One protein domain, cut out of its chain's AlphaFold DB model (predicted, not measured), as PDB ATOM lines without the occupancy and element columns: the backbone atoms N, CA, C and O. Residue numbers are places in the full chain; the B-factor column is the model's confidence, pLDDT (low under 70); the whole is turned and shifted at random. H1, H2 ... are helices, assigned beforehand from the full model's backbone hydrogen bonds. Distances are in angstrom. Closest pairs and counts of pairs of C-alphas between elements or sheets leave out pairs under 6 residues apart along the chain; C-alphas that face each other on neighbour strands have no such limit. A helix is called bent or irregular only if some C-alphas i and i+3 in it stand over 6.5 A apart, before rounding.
ATOM      1  N   GLU A  73      14.150 -38.736  43.834       86.19
ATOM      2  CA  GLU A  73      13.506 -39.215  42.614       86.19
ATOM      3  C   GLU A  73      12.067 -39.665  42.897       86.19
ATOM      4  O   GLU A  73      11.158 -39.300  42.154       86.19
ATOM      5  N   ASP A  74      11.844 -40.358  44.021       83.25
ATOM      6  CA  ASP A  74      10.509 -40.772  44.469       83.25
ATOM      7  C   ASP A  74       9.636 -39.550  44.788       83.25
ATOM      8  O   ASP A  74       8.460 -39.514  44.434       83.25
ATOM      9  N   GLN A  75      10.206 -38.521  45.429       85.94
ATOM     10  CA  GLN A  75       9.479 -37.280  45.721       85.94
ATOM     11  C   GLN A  75       9.127 -36.509  44.446       85.94
ATOM     12  O   GLN A  75       8.023 -35.985  44.339       85.94
ATOM     13  N   LEU A  76      10.044 -36.450  43.475       86.50
ATOM     14  CA  LEU A  76       9.795 -35.809  42.184       86.50
ATOM     15  C   LEU A  76       8.696 -36.527  41.413       86.50
ATOM     16  O   LEU A  76       7.827 -35.866  40.856       86.50
ATOM     17  N   LEU A  77       8.720 -37.861  41.396       82.88
ATOM     18  CA  LEU A  77       7.670 -38.649  40.767       82.88
ATOM     19  C   LEU A  77       6.321 -38.381  41.439       82.88
ATOM     20  O   LEU A  77       5.354 -38.093  40.748       82.88
ATOM     21  N   LEU A  78       6.278 -38.361  42.773       80.75
ATOM     22  CA  LEU A  78       5.056 -38.079  43.524       80.75
ATOM     23  C   LEU A  78       4.492 -36.679  43.222       80.75
ATOM     24  O   LEU A  78       3.293 -36.534  42.997       80.75
ATOM     25  N   CYS A  79       5.354 -35.660  43.154       83.94
ATOM     26  CA  CYS A  79       4.952 -34.308  42.758       83.94
ATOM     27  C   CYS A  79       4.468 -34.243  41.301       83.94
ATOM     28  O   CYS A  79       3.492 -33.554  41.022       83.94
ATOM     29  N   LYS A  80       5.125 -34.953  40.374       82.69
ATOM     30  CA  LYS A  80       4.702 -35.024  38.966       82.69
ATOM     31  C   LYS A  80       3.332 -35.679  38.827       82.69
ATOM     32  O   LYS A  80       2.458 -35.091  38.204       82.69
ATOM     33  N   CYS A  81       3.117 -36.821  39.483       77.06
ATOM     34  CA  CYS A  81       1.825 -37.506  39.494       77.06
ATOM     35  C   CYS A  81       0.704 -36.603  40.030       77.06
ATOM     36  O   CYS A  81      -0.384 -36.578  39.463       77.06
ATOM     37  N   PHE A  82       0.978 -35.830  41.088       76.31
ATOM     38  CA  PHE A  82       0.016 -34.868  41.630       76.31
ATOM     39  C   PHE A  82      -0.337 -33.754  40.628       76.31
ATOM     40  O   PHE A  82      -1.508 -33.399  40.494       76.31
ATOM     41  N   LEU A  83       0.657 -33.212  39.917       78.81
ATOM     42  CA  LEU A  83       0.456 -32.139  38.937       78.81
ATOM     43  C   LEU A  83      -0.263 -32.606  37.664       78.81
ATOM     44  O   LEU A  83      -1.047 -31.845  37.108       78.81
ATOM     45  N   GLU A  84       0.012 -33.824  37.192       69.56
ATOM     46  CA  GLU A  84      -0.528 -34.337  35.926       69.56
ATOM     47  C   GLU A  84      -1.997 -34.759  36.014       69.56
ATOM     48  O   GLU A  84      -2.710 -34.666  35.018       69.56
ATOM     49  N   ILE A  85      -2.456 -35.240  37.172       60.41
ATOM     50  CA  ILE A  85      -3.723 -35.982  37.240       60.41
ATOM     51  C   ILE A  85      -4.761 -35.258  38.108       60.41
ATOM     52  O   ILE A  85      -5.953 -35.518  37.975       60.41
ATOM     53  N   SER A  86      -4.371 -34.299  38.962       56.47
ATOM     54  CA  SER A  86      -5.259 -33.678  39.972       56.47
ATOM     55  C   SER A  86      -5.994 -34.691  40.872       56.47
ATOM     56  O   SER A  86      -6.897 -34.332  41.625       56.47
ATOM     57  N   GLU A  87      -5.571 -35.953  40.833       56.19
ATOM     58  CA  GLU A  87      -6.191 -37.092  41.492       56.19
ATOM     59  C   GLU A  87      -5.138 -37.797  42.347       56.19
ATOM     60  O   GLU A  87      -3.933 -37.710  42.090       56.19
ATOM     61  N   ASP A  88      -5.615 -38.426  43.418       59.19
ATOM     62  CA  ASP A  88      -4.829 -38.917  44.545       59.19
ATOM     63  C   ASP A  88      -3.521 -39.603  44.090       59.19
ATOM     64  O   ASP A  88      -3.570 -40.643  43.418       59.19
ATOM     65  N   PRO A  89      -2.337 -39.075  44.465       58.91
ATOM     66  CA  PRO A  89      -1.053 -39.611  44.017       58.91
ATOM     67  C   PRO A  89      -0.828 -41.078  44.444       58.91
ATOM     68  O   PRO A  89       0.048 -41.766  43.915       58.91
ATOM     69  N   ILE A  90      -1.652 -41.591  45.362       62.75
ATOM     70  CA  ILE A  90      -1.725 -42.997  45.761       62.75
ATOM     71  C   ILE A  90      -2.230 -43.907  44.629       62.75
ATOM     72  O   ILE A  90      -1.821 -45.068  44.561       62.75
ATOM     73  N   VAL A  91      -3.120 -43.424  43.757       61.66
ATOM     74  CA  VAL A  91      -3.689 -44.212  42.647       61.66
ATOM     75  C   VAL A  91      -2.652 -44.396  41.538       61.66
ATOM     76  O   VAL A  91      -2.519 -45.484  40.984       61.66
ATOM     77  N   VAL A  92      -1.844 -43.368  41.281       57.22
ATOM     78  CA  VAL A  92      -0.886 -43.333  40.166       57.22
ATOM     79  C   VAL A  92       0.342 -44.196  40.442       57.22
ATOM     80  O   VAL A  92       0.759 -44.971  39.584       57.22
ATOM     81  N   ILE A  93       0.874 -44.163  41.671       61.31
ATOM     82  CA  ILE A  93       1.980 -45.056  42.062       61.31
ATOM     83  C   ILE A  93       1.541 -46.524  42.059       61.31
ATOM     84  O   ILE A  93       2.379 -47.415  41.972       61.31
ATOM     85  N   ARG A  94       0.232 -46.803  42.116       58.84
ATOM     86  CA  ARG A  94      -0.260 -48.174  41.977       58.84
ATOM     87  C   ARG A  94      -0.304 -48.678  40.529       58.84
ATOM     88  O   ARG A  94      -0.345 -49.890  40.334       58.84
ATOM     89  N   LEU A  95      -0.323 -47.774  39.552       55.88
ATOM     90  CA  LEU A  95      -0.445 -48.088  38.124       55.88
ATOM     91  C   LEU A  95       0.900 -48.049  37.381       55.88
ATOM     92  O   LEU A  95       1.000 -48.594  36.285       55.88
ATOM     93  N   GLY A  96       1.929 -47.426  37.962       55.31
ATOM     94  CA  GLY A  96       3.288 -47.430  37.424       55.31
ATOM     95  C   GLY A  96       4.133 -48.561  38.010       55.31
ATOM     96  O   GLY A  96       4.268 -48.622  39.221       55.31
ATOM     97  N   GLU A  97       4.698 -49.406  37.141       54.03
ATOM     98  CA  GLU A  97       5.750 -50.418  37.384       54.03
ATOM     99  C   GLU A  97       5.828 -51.036  38.808       54.03
ATOM    100  O   GLU A  97       6.331 -50.394  39.742       54.03
ATOM    101  N   PRO A  98       5.460 -52.326  38.984       54.34
ATOM    102  CA  PRO A  98       5.341 -52.981  40.294       54.34
ATOM    103  C   PRO A  98       6.638 -53.009  41.117       54.34
ATOM    104  O   PRO A  98       6.602 -53.219  42.329       54.34
ATOM    105  N   GLU A  99       7.790 -52.772  40.489       50.81
ATOM    106  CA  GLU A  99       9.101 -52.786  41.138       50.81
ATOM    107  C   GLU A  99       9.332 -51.589  42.084       50.81
ATOM    108  O   GLU A  99      10.142 -51.665  43.013       50.81
ATOM    109  N   LYS A 100       8.585 -50.488  41.915       57.75
ATOM    110  CA  LYS A 100       8.706 -49.276  42.752       57.75
ATOM    111  C   LYS A 100       7.524 -49.072  43.697       57.75
ATOM    112  O   LYS A 100       7.446 -48.038  44.366       57.75
ATOM    113  N   GLN A 101       6.628 -50.054  43.795       64.81
ATOM    114  CA  GLN A 101       5.395 -49.932  44.560       64.81
ATOM    115  C   GLN A 101       5.688 -49.818  46.067       64.81
ATOM    116  O   GLN A 101       5.965 -50.792  46.770       64.81
ATOM    117  N   ARG A 102       5.636 -48.590  46.589       73.44
ATOM    118  CA  ARG A 102       5.644 -48.319  48.032       73.44
ATOM    119  C   ARG A 102       4.258 -48.612  48.608       73.44
ATOM    120  O   ARG A 102       3.243 -48.465  47.930       73.44
ATOM    121  N   ALA A 103       4.201 -48.983  49.887       79.75
ATOM    122  CA  ALA A 103       2.928 -49.148  50.582       79.75
ATOM    123  C   ALA A 103       2.126 -47.833  50.563       79.75
ATOM    124  O   ALA A 103       2.688 -46.767  50.827       79.75
ATOM    125  N   LYS A 104       0.813 -47.913  50.296       78.31
ATOM    126  CA  LYS A 104      -0.092 -46.746  50.246       78.31
ATOM    127  C   LYS A 104       0.044 -45.866  51.483       78.31
ATOM    128  O   LYS A 104       0.204 -44.658  51.348       78.31
ATOM    129  N   ASP A 105       0.031 -46.466  52.666       82.56
ATOM    130  CA  ASP A 105       0.083 -45.714  53.922       82.56
ATOM    131  C   ASP A 105       1.401 -44.946  54.057       82.56
ATOM    132  O   ASP A 105       1.419 -43.801  54.496       82.56
ATOM    133  N   SER A 106       2.501 -45.532  53.575       84.19
ATOM    134  CA  SER A 106       3.811 -44.882  53.553       84.19
ATOM    135  C   SER A 106       3.851 -43.702  52.579       84.19
ATOM    136  O   SER A 106       4.380 -42.652  52.934       84.19
ATOM    137  N   ILE A 107       3.272 -43.845  51.381       84.06
ATOM    138  CA  ILE A 107       3.155 -42.752  50.401       84.06
ATOM    139  C   ILE A 107       2.301 -41.618  50.973       84.06
ATOM    140  O   ILE A 107       2.692 -40.457  50.900       84.06
ATOM    141  N   THR A 108       1.163 -41.964  51.576       84.06
ATOM    142  CA  THR A 108       0.208 -41.006  52.150       84.06
ATOM    143  C   THR A 108       0.845 -40.207  53.279       84.06
ATOM    144  O   THR A 108       0.794 -38.977  53.276       84.06
ATOM    145  N   ALA A 109       1.486 -40.901  54.225       87.38
ATOM    146  CA  ALA A 109       2.181 -40.268  55.337       87.38
ATOM    147  C   ALA A 109       3.299 -39.349  54.833       87.38
ATOM    148  O   ALA A 109       3.387 -38.196  55.238       87.38
ATOM    149  N   HIS A 110       4.109 -39.812  53.878       88.62
ATOM    150  CA  HIS A 110       5.212 -39.016  53.337       88.62
ATOM    151  C   HIS A 110       4.745 -37.787  52.549       88.62
ATOM    152  O   HIS A 110       5.344 -36.714  52.652       88.62
ATOM    153  N   TRP A 111       3.659 -37.921  51.785       87.69
ATOM    154  CA  TRP A 111       3.023 -36.804  51.095       87.69
ATOM    155  C   TRP A 111       2.578 -35.727  52.086       87.69
ATOM    156  O   TRP A 111       2.999 -34.575  51.965       87.69
ATOM    157  N   ARG A 112       1.783 -36.120  53.088       88.31
ATOM    158  CA  ARG A 112       1.218 -35.213  54.092       88.31
ATOM    159  C   ARG A 112       2.299 -34.567  54.955       88.31
ATOM    160  O   ARG A 112       2.317 -33.352  55.116       88.31
ATOM    161  N   ASP A 113       3.212 -35.370  55.488       89.31
ATOM    162  CA  ASP A 113       4.109 -34.917  56.551       89.31
ATOM    163  C   ASP A 113       5.377 -34.259  56.004       89.31
ATOM    164  O   ASP A 113       5.948 -33.401  56.659       89.31
ATOM    165  N   THR A 114       5.838 -34.635  54.807       90.38
ATOM    166  CA  THR A 114       7.100 -34.105  54.264       90.38
ATOM    167  C   THR A 114       6.885 -33.171  53.085       90.38
ATOM    168  O   THR A 114       7.503 -32.108  53.010       90.38
ATOM    169  N   ILE A 115       6.071 -33.570  52.108       88.56
ATOM    170  CA  ILE A 115       5.980 -32.828  50.846       88.56
ATOM    171  C   ILE A 115       5.038 -31.640  50.985       88.56
ATOM    172  O   ILE A 115       5.434 -30.530  50.634       88.56
ATOM    173  N   GLN A 116       3.856 -31.824  51.573       88.38
ATOM    174  CA  GLN A 116       2.931 -30.714  51.806       88.38
ATOM    175  C   GLN A 116       3.523 -29.648  52.733       88.38
ATOM    176  O   GLN A 116       3.343 -28.459  52.473       88.38
ATOM    177  N   GLU A 117       4.292 -30.034  53.756       91.50
ATOM    178  CA  GLU A 117       4.979 -29.075  54.628       91.50
ATOM    179  C   GLU A 117       5.956 -28.192  53.831       91.50
ATOM    180  O   GLU A 117       5.949 -26.962  53.948       91.50
ATOM    181  N   LYS A 118       6.773 -28.807  52.964       90.69
ATOM    182  CA  LYS A 118       7.724 -28.087  52.105       90.69
ATOM    183  C   LYS A 118       7.019 -27.184  51.097       90.69
ATOM    184  O   LYS A 118       7.441 -26.043  50.923       90.69
ATOM    185  N   VAL A 119       5.951 -27.669  50.464       89.81
ATOM    186  CA  VAL A 119       5.141 -26.884  49.521       89.81
ATOM    187  C   VAL A 119       4.515 -25.685  50.230       89.81
ATOM    188  O   VAL A 119       4.631 -24.567  49.747       89.81
ATOM    189  N   THR A 120       3.945 -25.881  51.417       92.38
ATOM    190  CA  THR A 120       3.327 -24.801  52.203       92.38
ATOM    191  C   THR A 120       4.344 -23.720  52.567       92.38
ATOM    192  O   THR A 120       4.081 -22.530  52.386       92.38
ATOM    193  N   LYS A 121       5.541 -24.117  53.023       94.62
ATOM    194  CA  LYS A 121       6.644 -23.182  53.296       94.62
ATOM    195  C   LYS A 121       7.062 -22.417  52.042       94.62
ATOM    196  O   LYS A 121       7.231 -21.202  52.103       94.62
ATOM    197  N   PHE A 122       7.210 -23.116  50.916       92.69
ATOM    198  CA  PHE A 122       7.543 -22.494  49.637       92.69
ATOM    199  C   PHE A 122       6.488 -21.467  49.219       92.69
ATOM    200  O   PHE A 122       6.854 -20.331  48.932       92.69
ATOM    201  N   CYS A 123       5.202 -21.824  49.256       91.00
ATOM    202  CA  CYS A 123       4.103 -20.918  48.921       91.00
ATOM    203  C   CYS A 123       4.105 -19.677  49.819       91.00
ATOM    204  O   CYS A 123       4.071 -18.562  49.313       91.00
ATOM    205  N   GLY A 124       4.269 -19.844  51.135       93.75
ATOM    206  CA  GLY A 124       4.353 -18.707  52.054       93.75
ATOM    207  C   GLY A 124       5.541 -17.779  51.771       93.75
ATOM    208  O   GLY A 124       5.419 -16.559  51.886       93.75
ATOM    209  N   CYS A 125       6.696 -18.324  51.380       91.88
ATOM    210  CA  CYS A 125       7.838 -17.520  50.937       91.88
ATOM    211  C   CYS A 125       7.575 -16.831  49.591       91.88
ATOM    212  O   CYS A 125       7.915 -15.659  49.429       91.88
ATOM    213  N   TYR A 126       6.959 -17.536  48.641       89.75
ATOM    214  CA  TYR A 126       6.604 -17.010  47.326       89.75
ATOM    215  C   TYR A 126       5.614 -15.846  47.432       89.75
ATOM    216  O   TYR A 126       5.833 -14.802  46.822       89.75
ATOM    217  N   ASP A 127       4.588 -15.969  48.273       88.88
ATOM    218  CA  ASP A 127       3.607 -14.909  48.511       88.88
ATOM    219  C   ASP A 127       4.254 -13.665  49.124       88.88
ATOM    220  O   ASP A 127       3.982 -12.544  48.691       88.88
ATOM    221  N   LYS A 128       5.177 -13.848  50.079       87.94
ATOM    222  CA  LYS A 128       5.965 -12.744  50.649       87.94
ATOM    223  C   LYS A 128       6.827 -12.053  49.596       87.94
ATOM    224  O   LYS A 128       6.852 -10.827  49.549       87.94
ATOM    225  N   ALA A 129       7.505 -12.818  48.739       85.44
ATOM    226  CA  ALA A 129       8.314 -12.267  47.654       85.44
ATOM    227  C   ALA A 129       7.449 -11.495  46.644       85.44
ATOM    228  O   ALA A 129       7.791 -10.378  46.261       85.44
ATOM    229  N   LYS A 130       6.285 -12.045  46.282       83.56
ATOM    230  CA  LYS A 130       5.318 -11.415  45.377       83.56
ATOM    231  C   LYS A 130       4.721 -10.130  45.964       83.56
ATOM    232  O   LYS A 130       4.535  -9.150  45.242       83.56
ATOM    233  N   ALA A 131       4.446 -10.107  47.267       79.88
ATOM    234  CA  ALA A 131       3.992  -8.910  47.969       79.88
ATOM    235  C   ALA A 131       5.088  -7.832  48.023       79.88
ATOM    236  O   ALA A 131       4.803  -6.666  47.759       79.88
ATOM    237  N   ALA A 132       6.341  -8.225  48.276       73.31
ATOM    238  CA  ALA A 132       7.483  -7.312  48.302       73.31
ATOM    239  C   ALA A 132       7.751  -6.668  46.931       73.31
ATOM    240  O   ALA A 132       8.017  -5.474  46.858       73.31
ATOM    241  N   THR A 133       7.591  -7.410  45.829       60.03
ATOM    242  CA  THR A 133       7.684  -6.838  44.471       60.03
ATOM    243  C   THR A 133       6.561  -5.852  44.136       60.03
ATOM    244  O   THR A 133       6.673  -5.115  43.163       60.03
ATOM    245  N   ARG A 134       5.479  -5.819  44.927       55.81
ATOM    246  CA  ARG A 134       4.368  -4.873  44.762       55.81
ATOM    247  C   ARG A 134       4.467  -3.663  45.698       55.81
ATOM    248  O   ARG A 134       3.753  -2.686  45.493       55.81
ATOM    249  N   SER A 135       5.346  -3.694  46.702       59.44
ATOM    250  CA  SER A 135       5.626  -2.540  47.556       59.44
ATOM    251  C   SER A 135       6.808  -1.751  46.995       59.44
ATOM    252  O   SER A 135       7.954  -2.166  47.145       59.44
TER     253      SER A 135
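What this domain is: This is residues 73 to 135 of the 144 residues of an uncharacterized protein of Phytophthora rubi (UniProt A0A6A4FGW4). A long helix, H3, juts out as an arm from a small head, where its first part lies over two short helices, H1 and H2, set about perpendicular to each other as a corner. Residues 117 to 135, of which 117 to 132 belong to H3, stick out free, and this arm makes the length of the whole. The printed part has 63 residues with three named helices, in the order H1, H2, H3, and no named strand; the class is all helix. It is loose, with a radius of gyration of the C-alphas of 14.8 A, and spans 51 by 21 by 19 A.

How they stand to each other: H3, residues 104 to 132, only just touches H2, residues 89 to 95, with 3 pairs of C-alphas within 8 A, and with its residues 104 to 108 alone. Their closest C-alphas, those of Ile 90 and Lys 104, are 6.1 A apart. The two run opposite ways at a steep tilt of 48 degrees. H1, residues 73 to 85, touches H2 with residues 78 to 82 alone; the closest C-alphas, those of Phe 82 and Pro 89, are 5.4 A apart. The lines of H1 and H2 are about perpendicular, at 81 degrees. H1 and H3 are close but not clearly touching, with the closest C-alphas, those of Gln 75 and Ile 115, 7.6 A apart, and are about perpendicular at 76 degrees. In H1 every O i to N i+4 pair is within hydrogen-bond range; in H2 2 of 3 are, and in H3 23 of 25.

Where its parts are: H3 runs 40.2 A from C-alpha 104 at (-0.092, -46.746, 50.246) to C-alpha 132 at (7.483, -7.312, 48.302). It is neither bent nor irregular, but only just: C-alphas 113 and 116 are 6.4 A apart. H1 begins at C-alpha 73, at (13.506, -39.215, 42.614), and measures 18.3 A; H2 measures 10.3 A.

The domain as a whole: The C-alphas farthest apart, those of Pro 98 and Ser 135, are 51.0 A apart. Without the free stretch, 44 residues span 25 by 21 by 18 A. The printed part has no cut; the link from H1 to H2 is tight and that from H2 to H3 short. Mean pLDDT of the printed part is 76.6, with residues 84 to 101 and 133 to 135 under 70.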